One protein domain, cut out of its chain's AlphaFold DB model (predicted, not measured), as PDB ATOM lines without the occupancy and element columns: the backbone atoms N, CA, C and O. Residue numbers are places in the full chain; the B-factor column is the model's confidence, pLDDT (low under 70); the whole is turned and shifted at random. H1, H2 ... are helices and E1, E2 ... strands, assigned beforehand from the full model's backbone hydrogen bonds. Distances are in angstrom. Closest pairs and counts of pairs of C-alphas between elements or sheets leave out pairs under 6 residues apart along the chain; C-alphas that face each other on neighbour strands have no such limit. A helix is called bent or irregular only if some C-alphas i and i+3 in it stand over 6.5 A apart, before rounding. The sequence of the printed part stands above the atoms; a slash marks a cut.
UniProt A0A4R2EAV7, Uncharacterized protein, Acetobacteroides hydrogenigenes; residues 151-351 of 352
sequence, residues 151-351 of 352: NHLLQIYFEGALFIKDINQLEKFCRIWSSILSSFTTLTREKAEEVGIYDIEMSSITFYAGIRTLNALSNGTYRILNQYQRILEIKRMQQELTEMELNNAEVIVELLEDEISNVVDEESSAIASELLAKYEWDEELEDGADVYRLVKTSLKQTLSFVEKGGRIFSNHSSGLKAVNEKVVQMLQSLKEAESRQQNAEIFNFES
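This is residues 151 to 351 of the 352 residues of an uncharacterized protein of Acetobacteroides hydrogenigenes (UniProt A0A4R2EAV7). A small, twisted sheet of four strands has H1 and the first part of H2 over one face, with H4 on that same face but beside the strands, and from this body two long prongs reach out: the helical hairpin H2 and H3, and H5, whose far end sticks out with residues 342 to 351. The printed part has 201 residues, with five named helices and four named strands in the order E1 H1 E2 E3 H2 H3 H4 E4 H5. The sheet, E2 - E3 - E1 - E4, is all antiparallel, and the class is mixed, helices and strands. The whole is compact by its radius of gyration of the C-alphas, 19.0 A, but elongated in outline, 65 by 40 by 30 A.

Find C-alpha 153 at (25.920, -2.020, -13.204), where E1, residues 153 to 158, begins. Beside it are E3, residues 204 to 208, and E4, residues 310 to 314; E2 is residues 196 to 201. H1 is residues 167 to 188, 31.2 A, and H4 residues 286 to 307, 31.9 A. From C-alpha 211 at (20.357, -7.284, -17.321), H2 runs 47.6 A to residue 243, with a kink of 33 degrees near residue 228; it is neither bent nor irregular, but only just: C-alphas 226 and 229 are 6.4 A apart. H3, residues 249 to 278, measures 43.2 A. H5, residues 318 to 349, runs 48.1 A to C-alpha 349 at (14.167, 19.070, 32.574).

Start at the sheet: N 155 and O 313 of E1 and E4 are 2.8 A apart, N 207 and O 154 of E3 and E1 2.7 A, and N 198 and O 206 of the hairpin E2 and E3 2.7 A, within hydrogen-bond range. H1, H2 and H4 are on the same face of the sheet, which gives two layers, helices on one face of a sheet; H4 lies over none of the strands. H1 lies over E2 and E3 at a height over the sheet of 9.6 A. E1, H1, E2 form a split strand-helix-strand unit, two strands running the same way with E3 between them, its crossover right-handed. H1 touches H4 at Ile 180 and Ser 298, their C-alphas, the closest, 5.0 A apart. H2 touches H3 at a shallow tilt of 16 degrees, opposite ways, the closest C-alphas being Ile 231 and Ile 260, 5.8 A. H2 touches H5 at a shallow tilt of 23 degrees, the same way; the closest C-alphas, Tyr 222 and Leu 320, are 5.0 A apart. H5 only grazes the sheet, with residues 319 to 328, and is apart from H3. Every O i to N i+4 pair is within hydrogen-bond range in H1, H3 and H4, against 26 of 29 in H2 and 27 of 28 in H5.

The C-alphas farthest apart, Leu 285 and Ser 351, are 65.9 A apart. The printed part has no cut, and no link is long. Mean pLDDT of the printed part is 80.4; look for values under 70 at residues 160 to 167, 192 to 202, 315 to 319 and 341 to 351, among them.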
ATOM      1  N   ASN A 151      25.027  -0.753 -18.637       67.81
ATOM      2  CA  ASN A 151      23.730  -1.391 -18.442       67.81
ATOM      3  C   ASN A 151      23.843  -2.681 -17.623       67.81
ATOM      4  O   ASN A 151      22.839  -3.330 -17.389       67.81
ATOM      5  N   HIS A 152      25.016  -3.065 -17.141       75.50
ATOM      6  CA  HIS A 152      25.161  -4.216 -16.256       75.50
ATOM      7  C   HIS A 152      25.547  -3.818 -14.834       75.50
ATOM      8  O   HIS A 152      25.884  -4.679 -14.031       75.50
ATOM      9  N   LEU A 153      25.476  -2.525 -14.498       82.12
ATOM     10  CA  LEU A 153      25.920  -2.020 -13.204       82.12
ATOM     11  C   LEU A 153      24.758  -1.700 -12.252       82.12
ATOM     12  O   LEU A 153      23.769  -1.048 -12.609       82.12
ATOM     13  N   LEU A 154      24.926  -2.126 -11.001       85.31
ATOM     14  CA  LEU A 154      24.141  -1.719  -9.838       85.31
ATOM     15  C   LEU A 154      25.068  -1.023  -8.857       85.31
ATOM     16  O   LEU A 154      25.997  -1.636  -8.350       85.31
ATOM     17  N   GLN A 155      24.791   0.226  -8.527       87.31
ATOM     18  CA  GLN A 155      25.563   0.960  -7.539       87.31
ATOM     19  C   GLN A 155      24.751   1.155  -6.265       87.31
ATOM     20  O   GLN A 155      23.653   1.710  -6.294       87.31
ATOM     21  N   ILE A 156      25.304   0.726  -5.136       89.25
ATOM     22  CA  ILE A 156      24.753   0.994  -3.809       89.25
ATOM     23  C   ILE A 156      25.604   2.050  -3.117       89.25
ATOM     24  O   ILE A 156      26.829   2.002  -3.203       89.25
ATOM     25  N   TYR A 157      24.971   2.992  -2.426       87.25
ATOM     26  CA  TYR A 157      25.651   4.024  -1.649       87.25
ATOM     27  C   TYR A 157      25.264   3.938  -0.180       87.25
ATOM     28  O   TYR A 157      24.119   3.640   0.166       87.25
ATOM     29  N   PHE A 158      26.222   4.260   0.676       83.12
ATOM     30  CA  PHE A 158      26.058   4.338   2.115       83.12
ATOM     31  C   PHE A 158      26.054   5.809   2.532       83.12
ATOM     32  O   PHE A 158      27.082   6.481   2.441       83.12
ATOM     33  N   GLU A 159      24.916   6.317   3.007       72.06
ATOM     34  CA  GLU A 159      24.827   7.653   3.604       72.06
ATOM     35  C   GLU A 159      24.602   7.596   5.122       72.06
ATOM     36  O   GLU A 159      24.131   6.605   5.686       72.06
ATOM     37  N   GLY A 160      24.962   8.684   5.810       63.84
ATOM     38  CA  GLY A 160      24.777   8.826   7.252       63.84
ATOM     39  C   GLY A 160      25.631   7.850   8.070       63.84
ATOM     40  O   GLY A 160      26.855   7.821   7.953       63.84
ATOM     41  N   ALA A 161      24.992   7.060   8.937       58.03
ATOM     42  CA  ALA A 161      25.672   6.162   9.877       58.03
ATOM     43  C   ALA A 161      26.193   4.852   9.245       58.03
ATOM     44  O   ALA A 161      26.884   4.090   9.925       58.03
ATOM     45  N   LEU A 162      25.872   4.589   7.972       62.41
ATOM     46  CA  LEU A 162      26.180   3.341   7.265       62.41
ATOM     47  C   LEU A 162      27.554   3.298   6.574       62.41
ATOM     48  O   LEU A 162      27.832   2.336   5.865       62.41
ATOM     49  N   PHE A 163      28.408   4.308   6.757       66.19
ATOM     50  CA  PHE A 163      29.736   4.334   6.136       66.19
ATOM     51  C   PHE A 163      30.540   3.061   6.423       66.19
ATOM     52  O   PHE A 163      30.526   2.565   7.549       66.19
ATOM     53  N   ILE A 164      31.294   2.586   5.427       67.44
ATOM     54  CA  ILE A 164      32.237   1.479   5.598       67.44
ATOM     55  C   ILE A 164      33.400   1.988   6.459       67.44
ATOM     56  O   ILE A 164      34.265   2.736   5.991       67.44
ATOM     57  N   LYS A 165      33.393   1.626   7.745       67.56
ATOM     58  CA  LYS A 165      34.421   2.042   8.715       67.56
ATOM     59  C   LYS A 165      35.629   1.119   8.702       67.56
ATOM     60  O   LYS A 165      36.744   1.584   8.913       67.56
ATOM     61  N   ASP A 166      35.394  -0.166   8.466       66.75
ATOM     62  CA  ASP A 166      36.404  -1.212   8.538       66.75
ATOM     63  C   ASP A 166      36.122  -2.362   7.558       66.75
ATOM     64  O   ASP A 166      35.090  -2.417   6.881       66.75
ATOM     65  N   ILE A 167      37.075  -3.289   7.497       66.56
ATOM     66  CA  ILE A 167      37.056  -4.449   6.610       66.56
ATOM     67  C   ILE A 167      35.916  -5.434   6.911       66.56
ATOM     68  O   ILE A 167      35.393  -6.058   5.991       66.56
ATOM     69  N   ASN A 168      35.488  -5.546   8.172       71.12
ATOM     70  CA  ASN A 168      34.416  -6.460   8.568       71.12
ATOM     71  C   ASN A 168      33.061  -5.931   8.092       71.12
ATOM     72  O   ASN A 168      32.204  -6.694   7.652       71.12
ATOM     73  N   GLN A 169      32.858  -4.613   8.161       75.00
ATOM     74  CA  GLN A 169      31.666  -3.984   7.597       75.00
ATOM     75  C   GLN A 169      31.619  -4.139   6.078       75.00
ATOM     76  O   GLN A 169      30.553  -4.433   5.538       75.00
ATOM     77  N   LEU A 170      32.762  -3.987   5.405       75.75
ATOM     78  CA  LEU A 170      32.861  -4.199   3.966       75.75
ATOM     79  C   LEU A 170      32.498  -5.638   3.575       75.75
ATOM     80  O   LEU A 170      31.601  -5.824   2.756       75.75
ATOM     81  N   GLU A 171      33.121  -6.641   4.208       75.31
ATOM     82  CA  GLU A 171      32.803  -8.065   4.001       75.31
ATOM     83  C   GLU A 171      31.308  -8.327   4.183       75.31
ATOM     84  O   GLU A 171      30.655  -8.886   3.299       75.31
ATOM     85  N   LYS A 172      30.743  -7.836   5.290       82.62
ATOM     86  CA  LYS A 172      29.328  -8.013   5.604       82.62
ATOM     87  C   LYS A 172      28.426  -7.446   4.509       82.62
ATOM     88  O   LYS A 172      27.469  -8.114   4.117       82.62
ATOM     89  N   PHE A 173      28.690  -6.230   4.026       83.06
ATOM     90  CA  PHE A 173      27.874  -5.622   2.974       83.06
ATOM     91  C   PHE A 173      28.038  -6.333   1.631       83.06
ATOM     92  O   PHE A 173      27.027  -6.589   0.979       83.06
ATOM     93  N   CYS A 174      29.262  -6.711   1.254       79.25
ATOM     94  CA  CYS A 174      29.512  -7.509   0.055       79.25
ATOM     95  C   CYS A 174      28.743  -8.836   0.100       79.25
ATOM     96  O   CYS A 174      28.067  -9.176  -0.868       79.25
ATOM     97  N   ARG A 175      28.759  -9.546   1.235       81.00
ATOM     98  CA  ARG A 175      28.051 -10.822   1.405       81.00
ATOM     99  C   ARG A 175      26.534 -10.670   1.322       81.00
ATOM    100  O   ARG A 175      25.880 -11.456   0.642       81.00
ATOM    101  N   ILE A 176      25.969  -9.664   1.996       87.88
ATOM    102  CA  ILE A 176      24.523  -9.387   1.950       87.88
ATOM    103  C   ILE A 176      24.089  -9.112   0.510       87.88
ATOM    104  O   ILE A 176      23.163  -9.745   0.013       87.88
ATOM    105  N   TRP A 177      24.775  -8.200  -0.173       88.94
ATOM    106  CA  TRP A 177      24.392  -7.800  -1.523       88.94
ATOM    107  C   TRP A 177      24.674  -8.862  -2.576       88.94
ATOM    108  O   TRP A 177      23.875  -9.015  -3.496       88.94
ATOM    109  N   SER A 178      25.724  -9.663  -2.400       83.06
ATOM    110  CA  SER A 178      25.921 -10.866  -3.203       83.06
ATOM    111  C   SER A 178      24.750 -11.831  -3.037       83.06
ATOM    112  O   SER A 178      24.229 -12.309  -4.034       83.06
ATOM    113  N   SER A 179      24.292 -12.085  -1.806       87.06
ATOM    114  CA  SER A 179      23.141 -12.963  -1.559       87.06
ATOM    115  C   SER A 179      21.853 -12.431  -2.196       87.06
ATOM    116  O   SER A 179      21.073 -13.212  -2.745       87.06
ATOM    117  N   ILE A 180      21.629 -11.113  -2.134       92.19
ATOM    118  CA  ILE A 180      20.496 -10.455  -2.798       92.19
ATOM    119  C   ILE A 180      20.589 -10.685  -4.308       92.19
ATOM    120  O   ILE A 180      19.661 -11.220  -4.906       92.19
ATOM    121  N   LEU A 181      21.722 -10.338  -4.924       89.50
ATOM    122  CA  LEU A 181      21.916 -10.478  -6.366       89.50
ATOM    123  C   LEU A 181      21.773 -11.926  -6.824       89.50
ATOM    124  O   LEU A 181      21.017 -12.177  -7.755       89.50
ATOM    125  N   SER A 182      22.395 -12.879  -6.126       87.50
ATOM    126  CA  SER A 182      22.263 -14.304  -6.431       87.50
ATOM    127  C   SER A 182      20.809 -14.772  -6.380       87.50
ATOM    128  O   SER A 182      20.388 -15.495  -7.275       87.50
ATOM    129  N   SER A 183      20.015 -14.313  -5.405       92.00
ATOM    130  CA  SER A 183      18.586 -14.655  -5.324       92.00
ATOM    131  C   SER A 183      17.815 -14.184  -6.562       92.00
ATOM    132  O   SER A 183      16.996 -14.923  -7.111       92.00
ATOM    133  N   PHE A 184      18.104 -12.971  -7.041       92.69
ATOM    134  CA  PHE A 184      17.494 -12.445  -8.264       92.69
ATOM    135  C   PHE A 184      18.057 -13.095  -9.535       92.69
ATOM    136  O   PHE A 184      17.309 -13.267 -10.490       92.69
ATOM    137  N   THR A 185      19.319 -13.515  -9.556       89.31
ATOM    138  CA  THR A 185      19.901 -14.281 -10.668       89.31
ATOM    139  C   THR A 185      19.282 -15.668 -10.780       89.31
ATOM    140  O   THR A 185      18.949 -16.102 -11.883       89.31
ATOM    141  N   THR A 186      19.028 -16.340  -9.652       90.38
ATOM    142  CA  THR A 186      18.265 -17.593  -9.627       90.38
ATOM    143  C   THR A 186      16.850 -17.373 -10.156       90.38
ATOM    144  O   THR A 186      16.417 -18.111 -11.041       90.38
ATOM    145  N   LEU A 187      16.157 -16.326  -9.691       93.25
ATOM    146  CA  LEU A 187      14.825 -15.963 -10.182       93.25
ATOM    147  C   LEU A 187      14.808 -15.783 -11.708       93.25
ATOM    148  O   LEU A 187      13.915 -16.301 -12.374       93.25
ATOM    149  N   THR A 188      15.784 -15.074 -12.276       91.81
ATOM    150  CA  THR A 188      15.821 -14.782 -13.718       91.81
ATOM    151  C   THR A 188      16.444 -15.890 -14.561       91.81
ATOM    152  O   THR A 188      16.411 -15.795 -15.794       91.81
ATOM    153  N   ARG A 189      16.975 -16.940 -13.916       88.00
ATOM    154  CA  ARG A 189      17.710 -18.054 -14.533       88.00
ATOM    155  C   ARG A 189      18.908 -17.577 -15.371       88.00
ATOM    156  O   ARG A 189      19.290 -18.236 -16.339       88.00
ATOM    157  N   GLU A 190      19.482 -16.424 -15.023       83.25
ATOM    158  CA  GLU A 190      20.760 -15.963 -15.578       83.25
ATOM    159  C   GLU A 190      21.918 -16.751 -14.946       83.25
ATOM    160  O   GLU A 190      21.778 -17.364 -13.883       83.25
ATOM    161  N   LYS A 191      23.069 -16.807 -15.621       73.00
ATOM    162  CA  LYS A 191      24.211 -17.580 -15.117       73.00
ATOM    163  C   LYS A 191      24.828 -16.874 -13.912       73.00
ATOM    164  O   LYS A 191      25.064 -15.675 -13.952       73.00
ATOM    165  N   ALA A 192      25.174 -17.636 -12.873       59.53
ATOM    166  CA  ALA A 192      25.819 -17.101 -11.670       59.53
ATOM    167  C   ALA A 192      27.163 -16.399 -11.956       59.53
ATOM    168  O   ALA A 192      27.526 -15.469 -11.245       59.53
ATOM    169  N   GLU A 193      27.860 -16.795 -13.029       57.50
ATOM    170  CA  GLU A 193      29.094 -16.158 -13.524       57.50
ATOM    171  C   GLU A 193      28.896 -14.691 -13.949       57.50
ATOM    172  O   GLU A 193      29.868 -13.967 -14.144       57.50
ATOM    173  N   GLU A 194      27.645 -14.239 -14.087       62.09
ATOM    174  CA  GLU A 194      27.304 -12.868 -14.452       62.09
ATOM    175  C   GLU A 194      27.149 -11.945 -13.242       62.09
ATOM    176  O   GLU A 194      26.876 -10.774 -13.457       62.09
ATOM    177  N   VAL A 195      27.316 -12.413 -11.996       67.62
ATOM    178  CA  VAL A 195      27.263 -11.563 -10.795       67.62
ATOM    179  C   VAL A 195      28.654 -11.377 -10.207       67.62
ATOM    180  O   VAL A 195      29.339 -12.340  -9.881       67.62
ATOM    181  N   GLY A 196      29.049 -10.125  -9.997       66.81
ATOM    182  CA  GLY A 196      30.298  -9.792  -9.321       66.81
ATOM    183  C   GLY A 196      30.304  -8.366  -8.799       66.81
ATOM    184  O   GLY A 196      29.343  -7.619  -8.967       66.81
ATOM    185  N   ILE A 197      31.393  -7.957  -8.157       66.88
ATOM    186  CA  ILE A 197      31.586  -6.556  -7.762       66.88
ATOM    187  C   ILE A 197      32.559  -5.895  -8.732       66.88
ATOM    188  O   ILE A 197      33.710  -6.304  -8.871       66.88
ATOM    189  N   TYR A 198      32.068  -4.844  -9.380       68.31
ATOM    190  CA  TYR A 198      32.792  -4.004 -10.321       68.31
ATOM    191  C   TYR A 198      33.695  -2.986  -9.614       68.31
ATOM    192  O   TYR A 198      34.842  -2.805 -10.016       68.31
ATOM    193  N   ASP A 199      33.197  -2.337  -8.554       66.81
ATOM    194  CA  ASP A 199      33.902  -1.273  -7.831       66.81
ATOM    195  C   ASP A 199      33.517  -1.236  -6.333       66.81
ATOM    196  O   ASP A 199      32.407  -1.594  -5.960       66.81
ATOM    197  N   ILE A 200      34.423  -0.797  -5.466       68.38
ATOM    198  CA  ILE A 200      34.247  -0.449  -4.063       68.38
ATOM    199  C   ILE A 200      34.916   0.912  -3.826       68.38
ATOM    200  O   ILE A 200      36.131   1.072  -3.937       68.38
ATOM    201  N   GLU A 201      34.124   1.877  -3.380       69.38
ATOM    202  CA  GLU A 201      34.578   3.152  -2.840       69.38
ATOM    203  C   GLU A 201      34.198   3.263  -1.359       69.38
ATOM    204  O   GLU A 201      33.443   2.462  -0.811       69.38
ATOM    205  N   MET A 202      34.694   4.301  -0.683       65.50
ATOM    206  CA  MET A 202      34.465   4.487   0.756       65.50
ATOM    207  C   MET A 202      32.974   4.603   1.128       65.50
ATOM    208  O   MET A 202      32.584   4.247   2.240       65.50
ATOM    209  N   SER A 203      32.153   5.098   0.201       74.94
ATOM    210  CA  SER A 203      30.715   5.313   0.375       74.94
ATOM    211  C   SER A 203      29.860   4.549  -0.628       74.94
ATOM    212  O   SER A 203      28.656   4.788  -0.669       74.94
ATOM    213  N   SER A 204      30.425   3.649  -1.438       80.75
ATOM    214  CA  SER A 204      29.628   2.891  -2.406       80.75
ATOM    215  C   SER A 204      30.246   1.560  -2.795       80.75
ATOM    216  O   SER A 204      31.461   1.413  -2.790       80.75
ATOM    217  N   ILE A 205      29.412   0.612  -3.202       79.19
ATOM    218  CA  ILE A 205      29.845  -0.606  -3.888       79.19
ATOM    219  C   ILE A 205      29.077  -0.680  -5.206       79.19
ATOM    220  O   ILE A 205      27.863  -0.491  -5.238       79.19
ATOM    221  N   THR A 206      29.778  -0.942  -6.296       78.31
ATOM    222  CA  THR A 206      29.207  -1.153  -7.621       78.31
ATOM    223  C   THR A 206      29.312  -2.627  -7.961       78.31
ATOM    224  O   THR A 206      30.402  -3.185  -7.999       78.31
ATOM    225  N   PHE A 207      28.182  -3.257  -8.232       80.44
ATOM    226  CA  PHE A 207      28.059  -4.636  -8.667       80.44
ATOM    227  C   PHE A 207      27.847  -4.702 -10.173       80.44
ATOM    228  O   PHE A 207      27.228  -3.813 -10.756       80.44
ATOM    229  N   TYR A 208      28.338  -5.774 -10.774       77.38
ATOM    230  CA  TYR A 208      27.983  -6.222 -12.107       77.38
ATOM    231  C   TYR A 208      26.965  -7.363 -11.979       77.38
ATOM    232  O   TYR A 208      27.139  -8.241 -11.133       77.38
ATOM    233  N   ALA A 209      25.896  -7.330 -12.772       80.50
ATOM    234  CA  ALA A 209      24.918  -8.412 -12.865       80.50
ATOM    235  C   ALA A 209      24.277  -8.468 -14.262       80.50
ATOM    236  O   ALA A 209      24.268  -7.482 -15.007       80.50
ATOM    237  N   GLY A 210      23.686  -9.615 -14.607       79.69
ATOM    238  CA  GLY A 210      22.887  -9.765 -15.822       79.69
ATOM    239  C   GLY A 210      21.724  -8.762 -15.893       79.69
ATOM    240  O   GLY A 210      21.149  -8.343 -14.879       79.69
ATOM    241  N   ILE A 211      21.374  -8.329 -17.108       83.62
ATOM    242  CA  ILE A 211      20.357  -7.284 -17.321       83.62
ATOM    243  C   ILE A 211      18.999  -7.721 -16.766       83.62
ATOM    244  O   ILE A 211      18.267  -6.887 -16.222       83.62
ATOM    245  N   ARG A 212      18.619  -9.002 -16.883       86.94
ATOM    246  CA  ARG A 212      17.327  -9.460 -16.352       86.94
ATOM    247  C   ARG A 212      17.342  -9.415 -14.831       86.94
ATOM    248  O   ARG A 212      16.356  -8.950 -14.264       86.94
ATOM    249  N   THR A 213      18.442  -9.830 -14.196       89.50
ATOM    250  CA  THR A 213      18.661  -9.762 -12.742       89.50
ATOM    251  C   THR A 213      18.482  -8.331 -12.252       89.50
ATOM    252  O   THR A 213      17.671  -8.076 -11.359       89.50
ATOM    253  N   LEU A 214      19.171  -7.371 -12.877       88.12
ATOM    254  CA  LEU A 214      19.088  -5.966 -12.479       88.12
ATOM    255  C   LEU A 214      17.703  -5.366 -12.693       88.12
ATOM    256  O   LEU A 214      17.240  -4.591 -11.855       88.12
ATOM    257  N   ASN A 215      17.018  -5.735 -13.775       87.19
ATOM    258  CA  ASN A 215      15.639  -5.318 -14.014       87.19
ATOM    259  C   ASN A 215      14.672  -5.891 -12.970       87.19
ATOM    260  O   ASN A 215      13.808  -5.164 -12.479       87.19
ATOM    261  N   ALA A 216      14.813  -7.170 -12.617       90.88
ATOM    262  CA  ALA A 216      13.992  -7.823 -11.601       90.88
ATOM    263  C   ALA A 216      14.193  -7.172 -10.228       90.88
ATOM    264  O   ALA A 216      13.218  -6.761  -9.598       90.88
ATOM    265  N   LEU A 217      15.453  -6.999  -9.815       92.94
ATOM    266  CA  LEU A 217      15.818  -6.340  -8.564       92.94
ATOM    267  C   LEU A 217      15.319  -4.895  -8.534       92.94
ATOM    268  O   LEU A 217      14.686  -4.486  -7.563       92.94
ATOM    269  N   SER A 218      15.561  -4.120  -9.593       88.94
ATOM    270  CA  SER A 218      15.158  -2.711  -9.644       88.94
ATOM    271  C   SER A 218      13.641  -2.553  -9.602       88.94
ATOM    272  O   SER A 218      13.141  -1.644  -8.942       88.94
ATOM    273  N   ASN A 219      12.901  -3.441 -10.273       89.00
ATOM    274  CA  ASN A 219      11.442  -3.455 -10.239       89.00
ATOM    275  C   ASN A 219      10.923  -3.844  -8.848       89.00
ATOM    276  O   ASN A 219      10.140  -3.097  -8.267       89.00
ATOM    277  N   GLY A 220      11.415  -4.949  -8.278       89.69
ATOM    278  CA  GLY A 220      11.040  -5.383  -6.932       89.69
ATOM    279  C   GLY A 220      11.328  -4.312  -5.879       89.69
ATOM    280  O   GLY A 220      10.453  -3.971  -5.086       89.69
ATOM    281  N   THR A 221      12.511  -3.698  -5.950       90.19
ATOM    282  CA  THR A 221      12.921  -2.592  -5.071       90.19
ATOM    283  C   THR A 221      12.027  -1.364  -5.252       90.19
ATOM    284  O   THR A 221      11.565  -0.783  -4.277       90.19
ATOM    285  N   TYR A 222      11.745  -0.960  -6.492       88.25
ATOM    286  CA  TYR A 222      10.863   0.176  -6.767       88.25
ATOM    287  C   TYR A 222       9.466  -0.043  -6.181       88.25
ATOM    288  O   TYR A 222       8.898   0.856  -5.563       88.25
ATOM    289  N   ARG A 223       8.921  -1.250  -6.342       88.44
ATOM    290  CA  ARG A 223       7.598  -1.603  -5.833       88.44
ATOM    291  C   ARG A 223       7.549  -1.605  -4.313       88.44
ATOM    292  O   ARG A 223       6.679  -0.937  -3.770       88.44
ATOM    293  N   ILE A 224       8.491  -2.263  -3.634       88.69
ATOM    294  CA  ILE A 224       8.484  -2.304  -2.163       88.69
ATOM    295  C   ILE A 224       8.684  -0.904  -1.567       88.69
ATOM    296  O   ILE A 224       8.026  -0.545  -0.594       88.69
ATOM    297  N   LEU A 225       9.515  -0.063  -2.193       86.12
ATOM    298  CA  LEU A 225       9.713   1.316  -1.741       86.12
ATOM    299  C   LEU A 225       8.494   2.212  -1.986       86.12
ATOM    300  O   LEU A 225       8.256   3.123  -1.199       86.12
ATOM    301  N   ASN A 226       7.695   1.965  -3.027       83.12
ATOM    302  CA  ASN A 226       6.433   2.689  -3.210       83.12
ATOM    303  C   ASN A 226       5.414   2.368  -2.112       83.12
ATOM    304  O   ASN A 226       4.666   3.253  -1.704       83.12
ATOM    305  N   GLN A 227       5.426   1.139  -1.597       80.00
ATOM    306  CA  GLN A 227       4.550   0.723  -0.497       80.00
ATOM    307  C   GLN A 227       5.032   1.228   0.864       80.00
ATOM    308  O   GLN A 227       4.274   1.275   1.833       80.00
ATOM    309  N   TYR A 228       6.276   1.703   0.927       80.88
ATOM    310  CA  TYR A 228       6.876   2.242   2.137       80.88
ATOM    311  C   TYR A 228       6.168   3.500   2.668       80.88
ATOM    312  O   TYR A 228       6.341   3.859   3.829       80.88
ATOM    313  N   GLN A 229       5.320   4.153   1.861       80.00
ATOM    314  CA  GLN A 229       4.489   5.258   2.339       80.00
ATOM    315  C   GLN A 229       3.596   4.842   3.521       80.00
ATOM    316  O   GLN A 229       3.497   5.598   4.484       80.00
ATOM    317  N   ARG A 230       3.020   3.632   3.504       83.44
ATOM    318  CA  ARG A 230       2.193   3.130   4.615       83.44
ATOM    319  C   ARG A 230       3.010   2.979   5.902       83.44
ATOM    320  O   ARG A 230       2.543   3.336   6.976       83.44
ATOM    321  N   ILE A 231       4.257   2.525   5.788       84.88
ATOM    322  CA  ILE A 231       5.184   2.413   6.926       84.88
ATOM    323  C   ILE A 231       5.534   3.800   7.476       84.88
ATOM    324  O   ILE A 231       5.557   3.994   8.689       84.88
ATOM    325  N   LEU A 232       5.763   4.787   6.605       82.38
ATOM    326  CA  LEU A 232       6.015   6.170   7.024       82.38
ATOM    327  C   LEU A 232       4.812   6.790   7.745       82.38
ATOM    328  O   LEU A 232       5.001   7.527   8.709       82.38
ATOM    329  N   GLU A 233       3.590   6.491   7.304       85.06
ATOM    330  CA  GLU A 233       2.364   6.933   7.979       85.06
ATOM    331  C   GLU A 233       2.252   6.327   9.384       85.06
ATOM    332  O   GLU A 233       1.972   7.057  10.334       85.06
ATOM    333  N   ILE A 234       2.566   5.036   9.543       85.00
ATOM    334  CA  ILE A 234       2.603   4.380  10.858       85.00
ATOM    335  C   ILE A 234       3.662   5.011  11.769       85.00
ATOM    336  O   ILE A 234       3.352   5.362  12.907       85.00
ATOM    337  N   LYS A 235       4.875   5.255  11.258       82.56
ATOM    338  CA  LYS A 235       5.939   5.929  12.024       82.56
ATOM    339  C   LYS A 235       5.555   7.347  12.441       82.56
ATOM    340  O   LYS A 235       5.870   7.773  13.548       82.56
ATOM    341  N   ARG A 236       4.821   8.077  11.595       84.38
ATOM    342  CA  ARG A 236       4.293   9.396  11.963       84.38
ATOM    343  C   ARG A 236       3.246   9.299  13.074       84.38
ATOM    344  O   ARG A 236       3.282  10.105  13.994       84.38
ATOM    345  N   MET A 237       2.362   8.299  13.030       85.06
ATOM    346  CA  MET A 237       1.409   8.045  14.118       85.06
ATOM    347  C   MET A 237       2.120   7.701  15.434       85.06
ATOM    348  O   MET A 237       1.698   8.176  16.483       85.06
ATOM    349  N   GLN A 238       3.213   6.930  15.397       82.31
ATOM    350  CA  GLN A 238       4.030   6.653  16.588       82.31
ATOM    351  C   GLN A 238       4.623   7.941  17.190       82.31
ATOM    352  O   GLN A 238       4.584   8.122  18.408       82.31
ATOM    353  N   GLN A 239       5.118   8.863  16.353       78.94
ATOM    354  CA  GLN A 239       5.591  10.177  16.813       78.94
ATOM    355  C   GLN A 239       4.457  11.003  17.438       78.94
ATOM    356  O   GLN A 239       4.593  11.460  18.570       78.94
ATOM    357  N   GLU A 240       3.314  11.120  16.754       80.94
ATOM    358  CA  GLU A 240       2.138  11.846  17.260       80.94
ATOM    359  C   GLU A 240       1.659  11.275  18.613       80.94
ATOM    360  O   GLU A 240       1.345  12.026  19.531       80.94
ATOM    361  N   LEU A 241       1.662   9.949  18.794       81.62
ATOM    362  CA  LEU A 241       1.293   9.310  20.067       81.62
ATOM    363  C   LEU A 241       2.257   9.635  21.209       81.62
ATOM    364  O   LEU A 241       1.821   9.750  22.355       81.62
ATOM    365  N   THR A 242       3.543   9.790  20.896       73.00
ATOM    366  CA  THR A 242       4.564  10.178  21.876       73.00
ATOM    367  C   THR A 242       4.323  11.612  22.358       73.00
ATOM    368  O   THR A 242       4.442  11.887  23.547       73.00
ATOM    369  N   GLU A 243       3.885  12.512  21.469       73.06
ATOM    370  CA  GLU A 243       3.511  13.894  21.818       73.06
ATOM    371  C   GLU A 243       2.245  13.989  22.689       73.06
ATOM    372  O   GLU A 243       2.061  14.967  23.413       73.06
ATOM    373  N   MET A 244       1.352  12.999  22.624       75.81
ATOM    374  CA  MET A 244       0.058  13.039  23.316       75.81
ATOM    375  C   MET A 244       0.113  12.617  24.797       75.81
ATOM    376  O   MET A 244      -0.937  12.614  25.443       75.81
ATOM    377  N   GLU A 245       1.289  12.248  25.330       69.12
ATOM    378  CA  GLU A 245       1.505  11.815  26.729       69.12
ATOM    379  C   GLU A 245       0.458  10.789  27.225       69.12
ATOM    380  O   GLU A 245      -0.045  10.840  28.351       69.12
ATOM    381  N   LEU A 246       0.067   9.845  26.363       72.75
ATOM    382  CA  LEU A 246      -0.968   8.868  26.696       72.75
ATOM    383  C   LEU A 246      -0.431   7.809  27.670       72.75
ATOM    384  O   LEU A 246       0.589   7.178  27.411       72.75
ATOM    385  N   ASN A 247      -1.194   7.497  28.723       70.88
ATOM    386  CA  ASN A 247      -0.841   6.459  29.710       70.88
ATOM    387  C   ASN A 247      -0.580   5.059  29.111       70.88
ATOM    388  O   ASN A 247       0.053   4.233  29.759       70.88
ATOM    389  N   ASN A 248      -1.084   4.785  27.903       77.25
ATOM    390  CA  ASN A 248      -0.914   3.509  27.199       77.25
ATOM    391  C   ASN A 248      -0.054   3.646  25.927       77.25
ATOM    392  O   ASN A 248      -0.118   2.767  25.069       77.25
ATOM    393  N   ALA A 249       0.690   4.747  25.762       75.50
ATOM    394  CA  ALA A 249       1.443   5.031  24.539       75.50
ATOM    395  C   ALA A 249       2.385   3.880  24.151       75.50
ATOM    396  O   ALA A 249       2.376   3.470  22.996       75.50
ATOM    397  N   GLU A 250       3.106   3.295  25.112       79.06
ATOM    398  CA  GLU A 250       4.039   2.183  24.865       79.06
ATOM    399  C   GLU A 250       3.352   0.958  24.239       79.06
ATOM    400  O   GLU A 250       3.822   0.433  23.235       79.06
ATOM    401  N   VAL A 251       2.187   0.555  24.761       82.31
ATOM    402  CA  VAL A 251       1.422  -0.590  24.234       82.31
ATOM    403  C   VAL A 251       0.941  -0.323  22.806       82.31
ATOM    404  O   VAL A 251       0.915  -1.223  21.970       82.31
ATOM    405  N   ILE A 252       0.547   0.916  22.506       80.19
ATOM    406  CA  ILE A 252       0.102   1.286  21.160       80.19
ATOM    407  C   ILE A 252       1.298   1.332  20.201       80.19
ATOM    408  O   ILE A 252       1.176   0.877  19.068       80.19
ATOM    409  N   VAL A 253       2.458   1.826  20.645       82.62
ATOM    410  CA  VAL A 253       3.694   1.833  19.849       82.62
ATOM    411  C   VAL A 253       4.117   0.411  19.480       82.62
ATOM    412  O   VAL A 253       4.436   0.186  18.315       82.62
ATOM    413  N   GLU A 254       4.044  -0.548  20.408       84.44
ATOM    414  CA  GLU A 254       4.313  -1.967  20.122       84.44
ATOM    415  C   GLU A 254       3.356  -2.538  19.064       84.44
ATOM    416  O   GLU A 254       3.803  -3.159  18.102       84.44
ATOM    417  N   LEU A 255       2.049  -2.266  19.170       86.94
ATOM    418  CA  LEU A 255       1.072  -2.699  18.160       86.94
ATOM    419  C   LEU A 255       1.344  -2.089  16.775       86.94
ATOM    420  O   LEU A 255       1.097  -2.729  15.753       86.94
ATOM    421  N   LEU A 256       1.841  -0.851  16.729       87.38
ATOM    422  CA  LEU A 256       2.224  -0.192  15.482       87.38
ATOM    423  C   LEU A 256       3.521  -0.775  14.894       87.38
ATOM    424  O   LEU A 256       3.618  -0.884  13.673       87.38
ATOM    425  N   GLU A 257       4.482  -1.205  15.719       87.12
ATOM    426  CA  GLU A 257       5.663  -1.953  15.252       87.12
ATOM    427  C   GLU A 257       5.275  -3.311  14.648       87.12
ATOM    428  O   GLU A 257       5.767  -3.681  13.576       87.12
ATOM    429  N   ASP A 258       4.341  -4.029  15.280       88.31
ATOM    430  CA  ASP A 258       3.801  -5.282  14.742       88.31
ATOM    431  C   ASP A 258       3.111  -5.056  13.387       88.31
ATOM    432  O   ASP A 258       3.324  -5.819  12.438       88.31
ATOM    433  N   GLU A 259       2.338  -3.975  13.254       86.94
ATOM    434  CA  GLU A 259       1.711  -3.591  11.986       86.94
ATOM    435  C   GLU A 259       2.756  -3.262  10.909       86.94
ATOM    436  O   GLU A 259       2.612  -3.704   9.768       86.94
ATOM    437  N   ILE A 260       3.845  -2.556  11.246       87.81
ATOM    438  CA  ILE A 260       4.957  -2.324  10.306       87.81
ATOM    439  C   ILE A 260       5.524  -3.665   9.821       87.81
ATOM    440  O   ILE A 260       5.704  -3.855   8.615       87.81
ATOM    441  N   SER A 261       5.785  -4.604  10.734       88.12
ATOM    442  CA  SER A 261       6.312  -5.929  10.389       88.12
ATOM    443  C   SER A 261       5.361  -6.707   9.468       88.12
ATOM    444  O   SER A 261       5.810  -7.294   8.475       88.12
ATOM    445  N   ASN A 262       4.054  -6.661   9.741       90.06
ATOM    446  CA  ASN A 262       3.028  -7.299   8.912       90.06
ATOM    447  C   ASN A 262       2.973  -6.684   7.512       90.06
ATOM    448  O   ASN A 262       3.041  -7.419   6.531       90.06
ATOM    449  N   VAL A 263       2.959  -5.352   7.403       88.69
ATOM    450  CA  VAL A 263       2.972  -4.650   6.108       88.69
ATOM    451  C   VAL A 263       4.209  -5.029   5.291       88.69
ATOM    452  O   VAL A 263       4.103  -5.320   4.100       88.69
ATOM    453  N   VAL A 264       5.390  -5.081   5.917       90.06
ATOM    454  CA  VAL A 264       6.621  -5.510   5.233       90.06
ATOM    455  C   VAL A 264       6.512  -6.958   4.750       90.06
ATOM    456  O   VAL A 264       6.970  -7.261   3.644       90.06
ATOM    457  N   ASP A 265       5.949  -7.867   5.551       92.50
ATOM    458  CA  ASP A 265       5.787  -9.268   5.159       92.50
ATOM    459  C   ASP A 265       4.779  -9.445   4.021       92.50
ATOM    460  O   ASP A 265       5.105 -10.116   3.040       92.50
ATOM    461  N   GLU A 266       3.611  -8.813   4.119       92.25
ATOM    462  CA  GLU A 266       2.537  -8.865   3.125       92.25
ATOM    463  C   GLU A 266       3.003  -8.324   1.771       92.25
ATOM    464  O   GLU A 266       2.932  -9.030   0.762       92.25
ATOM    465  N   GLU A 267       3.569  -7.115   1.743       92.19
ATOM    466  CA  GLU A 267       4.005  -6.478   0.496       92.19
ATOM    467  C   GLU A 267       5.189  -7.221  -0.134       92.19
ATOM    468  O   GLU A 267       5.220  -7.442  -1.346       92.19
ATOM    469  N   SER A 268       6.153  -7.680   0.677       93.12
ATOM    470  CA  SER A 268       7.270  -8.484   0.159       93.12
ATOM    471  C   SER A 268       6.787  -9.819  -0.412       93.12
ATOM    472  O   SER A 268       7.340 -10.285  -1.405       93.12
ATOM    473  N   SER A 269       5.761 -10.426   0.197       93.94
ATOM    474  CA  SER A 269       5.148 -11.672  -0.279       93.94
ATOM    475  C   SER A 269       4.443 -11.469  -1.612       93.94
ATOM    476  O   SER A 269       4.713 -12.206  -2.557       93.94
ATOM    477  N   ALA A 270       3.593 -10.443  -1.710       94.12
ATOM    478  CA  ALA A 270       2.852 -10.134  -2.928       94.12
ATOM    479  C   ALA A 270       3.797  -9.828  -4.102       94.12
ATOM    480  O   ALA A 270       3.654 -10.386  -5.190       94.12
ATOM    481  N   ILE A 271       4.822  -9.000  -3.868       94.62
ATOM    482  CA  ILE A 271       5.811  -8.656  -4.896       94.62
ATOM    483  C   ILE A 271       6.625  -9.887  -5.312       94.62
ATOM    484  O   ILE A 271       6.872 -10.064  -6.505       94.62
ATOM    485  N   ALA A 272       7.043 -10.733  -4.362       94.88
ATOM    486  CA  ALA A 272       7.775 -11.959  -4.675       94.88
ATOM    487  C   ALA A 272       6.941 -12.894  -5.561       94.88
ATOM    488  O   ALA A 272       7.446 -13.327  -6.596       94.88
ATOM    489  N   SER A 273       5.666 -13.123  -5.230       93.88
ATOM    490  CA  SER A 273       4.792 -13.981  -6.038       93.88
ATOM    491  C   SER A 273       4.566 -13.452  -7.448       93.88
ATOM    492  O   SER A 273       4.651 -14.191  -8.430       93.88
ATOM    493  N   GLU A 274       4.362 -12.144  -7.593       93.94
ATOM    494  CA  GLU A 274       4.230 -11.538  -8.918       93.94
ATOM    495  C   GLU A 274       5.519 -11.627  -9.747       93.94
ATOM    496  O   GLU A 274       5.470 -11.808 -10.966       93.94
ATOM    497  N   LEU A 275       6.684 -11.505  -9.103       94.06
ATOM    498  CA  LEU A 275       7.969 -11.701  -9.766       94.06
ATOM    499  C   LEU A 275       8.156 -13.162 -10.192       94.06
ATOM    500  O   LEU A 275       8.571 -13.397 -11.324       94.06
ATOM    501  N   LEU A 276       7.818 -14.134  -9.344       94.25
ATOM    502  CA  LEU A 276       7.891 -15.553  -9.699       94.25
ATOM    503  C   LEU A 276       7.006 -15.884 -10.899       94.25
ATOM    504  O   LEU A 276       7.498 -16.464 -11.867       94.25
ATOM    505  N   ALA A 277       5.750 -15.431 -10.882       92.00
ATOM    506  CA  ALA A 277       4.828 -15.609 -11.998       92.00
ATOM    507  C   ALA A 277       5.380 -14.995 -13.297       92.00
ATOM    508  O   ALA A 277       5.318 -15.610 -14.360       92.00
ATOM    509  N   LYS A 278       5.988 -13.803 -13.215       93.62
ATOM    510  CA  LYS A 278       6.613 -13.128 -14.365       93.62
ATOM    511  C   LYS A 278       7.790 -13.911 -14.958       93.62
ATOM    512  O   LYS A 278       8.007 -13.834 -16.165       93.62
ATOM    513  N   TYR A 279       8.564 -14.607 -14.126       92.62
ATOM    514  CA  TYR A 279       9.710 -15.418 -14.553       92.62
ATOM    515  C   TYR A 279       9.374 -16.913 -14.675       92.62
ATOM    516  O   TYR A 279      10.282 -17.741 -14.749       92.62
ATOM    517  N   GLU A 280       8.080 -17.243 -14.757       91.44
ATOM    518  CA  GLU A 280       7.571 -18.591 -15.037       91.44
ATOM    519  C   GLU A 280       8.077 -19.635 -14.027       91.44
ATOM    520  O   GLU A 280       8.501 -20.741 -14.388       91.44
ATOM    521  N   TRP A 281       8.081 -19.262 -12.747       90.31
ATOM    522  CA  TRP A 281       8.227 -20.199 -11.638       90.31
ATOM    523  C   TRP A 281       6.859 -20.703 -11.193       90.31
ATOM    524  O   TRP A 281       5.908 -19.930 -11.096       90.31
ATOM    525  N   ASP A 282       6.785 -22.000 -10.914       81.88
ATOM    526  CA  ASP A 282       5.625 -22.631 -10.295       81.88
ATOM    527  C   ASP A 282       5.866 -22.720  -8.785       81.88
ATOM    528  O   ASP A 282       6.745 -23.459  -8.340       81.88
ATOM    529  N   GLU A 283       5.124 -21.929  -8.009       73.50
ATOM    530  CA  GLU A 283       5.244 -21.873  -6.546       73.50
ATOM    531  C   GLU A 283       4.860 -23.188  -5.855       73.50
ATOM    532  O   GLU A 283       5.277 -23.412  -4.719       73.50
ATOM    533  N   GLU A 284       4.092 -24.063  -6.515       76.12
ATOM    534  CA  GLU A 284       3.681 -25.351  -5.946       76.12
ATOM    535  C   GLU A 284       4.811 -26.394  -5.976       76.12
ATOM    536  O   GLU A 284       4.754 -27.400  -5.263       76.12
ATOM    537  N   LEU A 285       5.857 -26.156  -6.775       76.81
ATOM    538  CA  LEU A 285       7.049 -26.998  -6.836       76.81
ATOM    539  C   LEU A 285       8.085 -26.562  -5.791       76.81
ATOM    540  O   LEU A 285       8.252 -25.375  -5.521       76.81
ATOM    541  N   GLU A 286       8.831 -27.528  -5.243       76.56
ATOM    542  CA  GLU A 286       9.843 -27.301  -4.194       76.56
ATOM    543  C   GLU A 286      10.858 -26.212  -4.590       76.56
ATOM    544  O   GLU A 286      11.074 -25.264  -3.834       76.56
ATOM    545  N   ASP A 287      11.372 -26.268  -5.823       82.94
ATOM    546  CA  ASP A 287      12.299 -25.260  -6.352       82.94
ATOM    547  C   ASP A 287      11.661 -23.858  -6.424       82.94
ATOM    548  O   ASP A 287      12.320 -22.853  -6.155       82.94
ATOM    549  N   GLY A 288      10.371 -23.766  -6.768       84.69
ATOM    550  CA  GLY A 288       9.649 -22.494  -6.832       84.69
ATOM    551  C   GLY A 288       9.410 -21.891  -5.451       84.69
ATOM    552  O   GLY A 288       9.652 -20.699  -5.256       84.69
ATOM    553  N   ALA A 289       9.028 -22.709  -4.468       87.38
ATOM    554  CA  ALA A 289       8.881 -22.281  -3.078       87.38
ATOM    555  C   ALA A 289      10.210 -21.773  -2.479       87.38
ATOM    556  O   ALA A 289      10.233 -20.795  -1.720       87.38
ATOM    557  N   ASP A 290      11.335 -22.386  -2.852       91.88
ATOM    558  CA  ASP A 290      12.659 -21.922  -2.442       91.88
ATOM    559  C   ASP A 290      13.031 -20.579  -3.081       91.88
ATOM    560  O   ASP A 290      13.454 -19.658  -2.371       91.88
ATOM    561  N   VAL A 291      12.811 -20.415  -4.391       92.31
ATOM    562  CA  VAL A 291      13.043 -19.135  -5.084       92.31
ATOM    563  C   VAL A 291      12.153 -18.031  -4.513       92.31
ATOM    564  O   VAL A 291      12.639 -16.926  -4.257       92.31
ATOM    565  N   TYR A 292      10.886 -18.332  -4.222       94.31
ATOM    566  CA  TYR A 292       9.960 -17.420  -3.549       94.31
ATOM    567  C   TYR A 292      10.547 -16.895  -2.236       94.31
ATOM    568  O   TYR A 292      10.644 -15.683  -2.016       94.31
ATOM    569  N   ARG A 293      11.004 -17.806  -1.370       94.50
ATOM    570  CA  ARG A 293      11.575 -17.464  -0.063       94.50
ATOM    571  C   ARG A 293      12.844 -16.621  -0.194       94.50
ATOM    572  O   ARG A 293      13.018 -15.666   0.573       94.50
ATOM    573  N   LEU A 294      13.715 -16.947  -1.150       94.25
ATOM    574  CA  LEU A 294      14.948 -16.200  -1.423       94.25
ATOM    575  C   LEU A 294      14.651 -14.766  -1.880       94.25
ATOM    576  O   LEU A 294      15.215 -13.812  -1.336       94.25
ATOM    577  N   VAL A 295      13.720 -14.597  -2.822       96.19
ATOM    578  CA  VAL A 295      13.317 -13.283  -3.343       96.19
ATOM    579  C   VAL A 295      12.620 -12.459  -2.261       96.19
ATOM    580  O   VAL A 295      13.013 -11.314  -2.028       96.19
ATOM    581  N   LYS A 296      11.661 -13.041  -1.525       95.81
ATOM    582  CA  LYS A 296      10.979 -12.380  -0.396       95.81
ATOM    583  C   LYS A 296      11.981 -11.886   0.650       95.81
ATOM    584  O   LYS A 296      11.918 -10.734   1.081       95.81
ATOM    585  N   THR A 297      12.939 -12.728   1.038       95.81
ATOM    586  CA  THR A 297      13.983 -12.359   2.009       95.81
ATOM    587  C   THR A 297      14.872 -11.237   1.474       95.81
ATOM    588  O   THR A 297      15.157 -10.278   2.194       95.81
ATOM    589  N   SER A 298      15.257 -11.309   0.200       96.06
ATOM    590  CA  SER A 298      16.093 -10.298  -0.454       96.06
ATOM    591  C   SER A 298      15.397  -8.938  -0.559       96.06
ATOM    592  O   SER A 298      16.034  -7.906  -0.342       96.06
ATOM    593  N   LEU A 299      14.083  -8.911  -0.813       95.31
ATOM    594  CA  LEU A 299      13.280  -7.681  -0.801       95.31
ATOM    595  C   LEU A 299      13.282  -7.022   0.585       95.31
ATOM    596  O   LEU A 299      13.557  -5.827   0.689       95.31
ATOM    597  N   LYS A 300      13.080  -7.800   1.656       94.44
ATOM    598  CA  LYS A 300      13.144  -7.294   3.039       94.44
ATOM    599  C   LYS A 300      14.524  -6.749   3.404       94.44
ATOM    600  O   LYS A 300      14.634  -5.695   4.028       94.44
ATOM    601  N   GLN A 301      15.589  -7.448   3.011       93.50
ATOM    602  CA  GLN A 301      16.963  -6.988   3.236       93.50
ATOM    603  C   GLN A 301      17.254  -5.688   2.482       93.50
ATOM    604  O   GLN A 301      17.867  -4.778   3.043       93.50
ATOM    605  N   THR A 302      16.770  -5.583   1.243       92.44
ATOM    606  CA  THR A 302      16.874  -4.369   0.427       92.44
ATOM    607  C   THR A 302      16.133  -3.208   1.084       92.44
ATOM    608  O   THR A 302      16.684  -2.113   1.189       92.44
ATOM    609  N   LEU A 303      14.924  -3.449   1.599       90.56
ATOM    610  CA  LEU A 303      14.166  -2.440   2.330       90.56
ATOM    611  C   LEU A 303      14.932  -1.962   3.567       90.56
ATOM    612  O   LEU A 303      15.208  -0.771   3.680       90.56
ATOM    613  N   SER A 304      15.383  -2.885   4.422       89.75
ATOM    614  CA  SER A 304      16.153  -2.562   5.632       89.75
ATOM    615  C   SER A 304      17.440  -1.782   5.334       89.75
ATOM    616  O   SER A 304      17.875  -0.955   6.138       89.75
ATOM    617  N   PHE A 305      18.074  -2.033   4.186       89.50
ATOM    618  CA  PHE A 305      19.214  -1.240   3.732       89.50
ATOM    619  C   PHE A 305      18.817   0.217   3.459       89.50
ATOM    620  O   PHE A 305      19.493   1.127   3.943       89.50
ATOM    621  N   VAL A 306      17.706   0.445   2.753       88.38
ATOM    622  CA  VAL A 306      17.193   1.794   2.462       88.38
ATOM    623  C   VAL A 306      16.716   2.509   3.725       88.38
ATOM    624  O   VAL A 306      17.037   3.680   3.912       88.38
ATOM    625  N   GLU A 307      16.041   1.805   4.638       83.56
ATOM    626  CA  GLU A 307      15.603   2.358   5.928       83.56
ATOM    627  C   GLU A 307      16.759   2.930   6.750       83.56
ATOM    628  O   GLU A 307      16.617   3.931   7.452       83.56
ATOM    629  N   LYS A 308      17.932   2.303   6.645       83.56
ATOM    630  CA  LYS A 308      19.143   2.736   7.344       83.56
ATOM    631  C   LYS A 308      19.879   3.876   6.624       83.56
ATOM    632  O   LYS A 308      20.931   4.297   7.099       83.56
ATOM    633  N   GLY A 309      19.336   4.390   5.517       79.94
ATOM    634  CA  GLY A 309      19.912   5.471   4.711       79.94
ATOM    635  C   GLY A 309      20.707   4.993   3.494       79.94
ATOM    636  O   GLY A 309      21.425   5.780   2.883       79.94
ATOM    637  N   GLY A 310      20.618   3.709   3.145       86.56
ATOM    638  CA  GLY A 310      21.239   3.171   1.944       86.56
ATOM    639  C   GLY A 310      20.534   3.647   0.674       86.56
ATOM    640  O   GLY A 310      19.305   3.724   0.622       86.56
ATOM    641  N   ARG A 311      21.304   3.933  -0.377       87.31
ATOM    642  CA  ARG A 311      20.753   4.290  -1.690       87.31
ATOM    643  C   ARG A 311      21.104   3.268  -2.750       87.31
ATOM    644  O   ARG A 311      22.190   2.700  -2.718       87.31
ATOM    645  N   ILE A 312      20.187   3.042  -3.684       87.44
ATOM    646  CA  ILE A 312      20.323   2.020  -4.726       87.44
ATOM    647  C   ILE A 312      20.103   2.678  -6.082       87.44
ATOM    648  O   ILE A 312      19.054   3.274  -6.330       87.44
ATOM    649  N   PHE A 313      21.080   2.542  -6.971       83.00
ATOM    650  CA  PHE A 313      21.049   3.100  -8.312       83.00
ATOM    651  C   PHE A 313      21.323   2.016  -9.342       83.00
ATOM    652  O   PHE A 313      22.298   1.276  -9.261       83.00
ATOM    653  N   SER A 314      20.470   1.965 -10.354       77.94
ATOM    654  CA  SER A 314      20.701   1.189 -11.563       77.94
ATOM    655  C   SER A 314      20.209   1.997 -12.756       77.94
ATOM    656  O   SER A 314      19.199   2.701 -12.658       77.94
ATOM    657  N   ASN A 315      20.891   1.872 -13.891       68.94
ATOM    658  CA  ASN A 315      20.486   2.529 -15.136       68.94
ATOM    659  C   ASN A 315      19.147   1.993 -15.687       68.94
ATOM    660  O   ASN A 315      18.540   2.625 -16.547       68.94
ATOM    661  N   HIS A 316      18.648   0.875 -15.149       63.41
ATOM    662  CA  HIS A 316      17.401   0.222 -15.564       63.41
ATOM    663  C   HIS A 316      16.127   0.780 -14.937       63.41
ATOM    664  O   HIS A 316      15.028   0.389 -15.325       63.41
ATOM    665  N   SER A 317      16.234   1.675 -13.954       61.00
ATOM    666  CA  SER A 317      15.049   2.250 -13.318       61.00
ATOM    667  C   SER A 317      15.256   3.715 -12.970       61.00
ATOM    668  O   SER A 317      15.682   4.078 -11.873       61.00
ATOM    669  N   SER A 318      14.886   4.576 -13.920       58.84
ATOM    670  CA  SER A 318      14.832   6.028 -13.723       58.84
ATOM    671  C   SER A 318      13.897   6.426 -12.573       58.84
ATOM    672  O   SER A 318      14.165   7.403 -11.877       58.84
ATOM    673  N   GLY A 319      12.843   5.639 -12.324       63.12
ATOM    674  CA  GLY A 319      11.914   5.832 -11.207       63.12
ATOM    675  C   GLY A 319      12.464   5.387  -9.848       63.12
ATOM    676  O   GLY A 319      12.167   6.031  -8.843       63.12
ATOM    677  N   LEU A 320      13.297   4.337  -9.796       73.94
ATOM    678  CA  LEU A 320      13.852   3.816  -8.539       73.94
ATOM    679  C   LEU A 320      14.674   4.870  -7.809       73.94
ATOM    680  O   LEU A 320      14.477   5.059  -6.613       73.94
ATOM    681  N   LYS A 321      15.539   5.588  -8.532       74.44
ATOM    682  CA  LYS A 321      16.339   6.677  -7.960       74.44
ATOM    683  C   LYS A 321      15.455   7.702  -7.245       74.44
ATOM    684  O   LYS A 321      15.695   8.002  -6.081       74.44
ATOM    685  N   ALA A 322      14.415   8.192  -7.917       73.06
ATOM    686  CA  ALA A 322      13.532   9.218  -7.365       73.06
ATOM    687  C   ALA A 322      12.761   8.724  -6.129       73.06
ATOM    688  O   ALA A 322      12.655   9.445  -5.138       73.06
ATOM    689  N   VAL A 323      12.244   7.490  -6.163       72.38
ATOM    690  CA  VAL A 323      11.524   6.899  -5.023       72.38
ATOM    691  C   VAL A 323      12.467   6.650  -3.848       72.38
ATOM    692  O   VAL A 323      12.137   6.983  -2.713       72.38
ATOM    693  N   ASN A 324      13.659   6.118  -4.112       78.06
ATOM    694  CA  ASN A 324      14.670   5.858  -3.097       78.06
ATOM    695  C   ASN A 324      15.133   7.156  -2.412       78.06
ATOM    696  O   ASN A 324      15.134   7.227  -1.186       78.06
ATOM    697  N   GLU A 325      15.421   8.208  -3.184       79.62
ATOM    698  CA  GLU A 325      15.760   9.535  -2.652       79.62
ATOM    699  C   GLU A 325      14.623  10.122  -1.807       79.62
ATOM    700  O   GLU A 325      14.874  10.627  -0.713       79.62
ATOM    701  N   LYS A 326      13.370  10.003  -2.265       80.31
ATOM    702  CA  LYS A 326      12.192  10.475  -1.524       80.31
ATOM    703  C   LYS A 326      12.042   9.758  -0.178       80.31
ATOM    704  O   LYS A 326      11.838  10.421   0.836       80.31
ATOM    705  N   VAL A 327      12.159   8.428  -0.153       77.31
ATOM    706  CA  VAL A 327      12.065   7.633   1.085       77.31
ATOM    707  C   VAL A 327      13.177   8.012   2.063       77.31
ATOM    708  O   VAL A 327      12.898   8.263   3.235       77.31
ATOM    709  N   VAL A 328      14.421   8.122   1.586       79.44
ATOM    710  CA  VAL A 328      15.564   8.508   2.428       79.44
ATOM    711  C   VAL A 328      15.380   9.914   3.012       79.44
ATOM    712  O   VAL A 328      15.600  10.105   4.207       79.44
ATOM    713  N   GLN A 329      14.916  10.886   2.220       81.44
ATOM    714  CA  GLN A 329      14.630  12.247   2.701       81.44
ATOM    715  C   GLN A 329      13.514  12.280   3.753       81.44
ATOM    716  O   GLN A 329      13.623  12.992   4.754       81.44
ATOM    717  N   MET A 330      12.447  11.500   3.555       78.75
ATOM    718  CA  MET A 330      11.347  11.405   4.520       78.75
ATOM    719  C   MET A 330      11.813  10.795   5.846       78.75
ATOM    720  O   MET A 330      11.487  11.323   6.906       78.75
ATOM    721  N   LEU A 331      12.639   9.746   5.800       79.88
ATOM    722  CA  LEU A 331      13.222   9.136   6.998       79.88
ATOM    723  C   LEU A 331      14.169  10.080   7.743       79.88
ATOM    724  O   LEU A 331      14.130  10.143   8.970       79.88
ATOM    725  N   GLN A 332      14.995  10.838   7.019       81.12
ATOM    726  CA  GLN A 332      15.844  11.868   7.624       81.12
ATOM    727  C   GLN A 332      15.002  12.941   8.321       81.12
ATOM    728  O   GLN A 332      15.292  13.294   9.461       81.12
ATOM    729  N   SER A 333      13.919  13.388   7.682       80.12
ATOM    730  CA  SER A 333      13.004  14.386   8.249       80.12
ATOM    731  C   SER A 333      12.331  13.891   9.537       80.12
ATOM    732  O   SER A 333      12.263  14.639  10.511       80.12
ATOM    733  N   LEU A 334      11.887  12.628   9.571       76.06
ATOM    734  CA  LEU A 334      11.315  12.004  10.774       76.06
ATOM    735  C   LEU A 334      12.337  11.932  11.915       76.06
ATOM    736  O   LEU A 334      12.030  12.315  13.041       76.06
ATOM    737  N   LYS A 335      13.570  11.518  11.616       78.38
ATOM    738  CA  LYS A 335      14.642  11.416  12.613       78.38
ATOM    739  C   LYS A 335      15.069  12.777  13.171       78.38
ATOM    740  O   LYS A 335      15.408  12.903  14.350       78.38
ATOM    741  N   GLU A 336      15.080  13.810  12.329       79.00
ATOM    742  CA  GLU A 336      15.319  15.183  12.772       79.00
ATOM    743  C   GLU A 336      14.205  15.688  13.695       79.00
ATOM    744  O   GLU A 336      14.508  16.377  14.669       79.00
ATOM    745  N   ALA A 337      12.944  15.342  13.418       72.19
ATOM    746  CA  ALA A 337      11.813  15.682  14.279       72.19
ATOM    747  C   ALA A 337      11.940  15.018  15.663       72.19
ATOM    748  O   ALA A 337      11.921  15.728  16.668       72.19
ATOM    749  N   GLU A 338      12.217  13.709  15.712       69.62
ATOM    750  CA  GLU A 338      12.511  12.964  16.952       69.62
ATOM    751  C   GLU A 338      13.641  13.604  17.764       69.62
ATOM    752  O   GLU A 338      13.527  13.819  18.970       69.62
ATOM    753  N   SER A 339      14.744  13.953  17.095       73.25
ATOM    754  CA  SER A 339      15.910  14.540  17.765       73.25
ATOM    755  C   SER A 339      15.602  15.925  18.345       73.25
ATOM    756  O   SER A 339      16.124  16.291  19.397       73.25
ATOM    757  N   ARG A 340      14.765  16.728  17.672       70.69
ATOM    758  CA  ARG A 340      14.317  18.029  18.198       70.69
ATOM    759  C   ARG A 340      13.409  17.855  19.412       70.69
ATOM    760  O   ARG A 340      13.543  18.632  20.352       70.69
ATOM    761  N   GLN A 341      12.544  16.844  19.405       63.31
ATOM    762  CA  GLN A 341      11.641  16.538  20.510       63.31
ATOM    763  C   GLN A 341      12.403  16.079  21.759       63.31
ATOM    764  O   GLN A 341      12.256  16.693  22.813       63.31
ATOM    765  N   GLN A 342      13.320  15.115  21.623       62.75
ATOM    766  CA  GLN A 342      14.175  14.674  22.735       62.75
ATOM    767  C   GLN A 342      14.998  15.828  23.325       62.75
ATOM    768  O   GLN A 342      15.110  15.963  24.541       62.75
ATOM    769  N   ASN A 343      15.547  16.708  22.481       61.06
ATOM    770  CA  ASN A 343      16.287  17.875  22.962       61.06
ATOM    771  C   ASN A 343      15.384  18.900  23.672       61.06
ATOM    772  O   ASN A 343      15.834  19.540  24.620       61.06
ATOM    773  N   ALA A 344      14.128  19.064  23.243       60.66
ATOM    774  CA  ALA A 344      13.161  19.935  23.913       60.66
ATOM    775  C   ALA A 344      12.749  19.389  25.294       60.66
ATOM    776  O   ALA A 344      12.631  20.162  26.244       60.66
ATOM    777  N   GLU A 345      12.603  18.070  25.431       57.19
ATOM    778  CA  GLU A 345      12.358  17.406  26.717       57.19
ATOM    779  C   GLU A 345      13.545  17.565  27.679       57.19
ATOM    780  O   GLU A 345      13.349  17.923  28.841       57.19
ATOM    781  N   ILE A 346      14.782  17.400  27.193       56.94
ATOM    782  CA  ILE A 346      16.004  17.590  27.998       56.94
ATOM    783  C   ILE A 346      16.128  19.044  28.485       56.94
ATOM    784  O   ILE A 346      16.391  19.277  29.664       56.94
ATOM    785  N   PHE A 347      15.877  20.032  27.616       46.88
ATOM    786  CA  PHE A 347      15.917  21.448  28.003       46.88
ATOM    787  C   PHE A 347      14.829  21.824  29.020       46.88
ATOM    788  O   PHE A 347      15.073  22.655  29.897       46.88
ATOM    789  N   ASN A 348      13.646  21.210  28.945       49.16
ATOM    790  CA  ASN A 348      12.590  21.420  29.936       49.16
ATOM    791  C   ASN A 348      12.930  20.788  31.296       49.16
ATOM    792  O   ASN A 348      12.541  21.343  32.321       49.16
ATOM    793  N   PHE A 349      13.695  19.691  31.329       44.66
ATOM    794  CA  PHE A 349      14.167  19.070  32.574       44.66
ATOM    795  C   PHE A 349      15.302  19.840  33.264       44.66
ATOM    796  O   PHE A 349      15.385  19.809  34.487       44.66
ATOM    797  N   GLU A 350      16.157  20.552  32.523       45.59
ATOM    798  CA  GLU A 350      17.220  21.398  33.104       45.59
ATOM    799  C   GLU A 350      16.724  22.785  33.564       45.59
ATOM    800  O   GLU A 350      17.465  23.532  34.206       45.59
ATOM    801  N   SER A 351      15.475  23.139  33.241       44.09
ATOM    802  CA  SER A 351      14.855  24.439  33.547       44.09
ATOM    803  C   SER A 351      13.946  24.430  34.790       44.09
ATOM    804  O   SER A 351      13.334  25.458  35.100       44.09
TER     805      SER A 351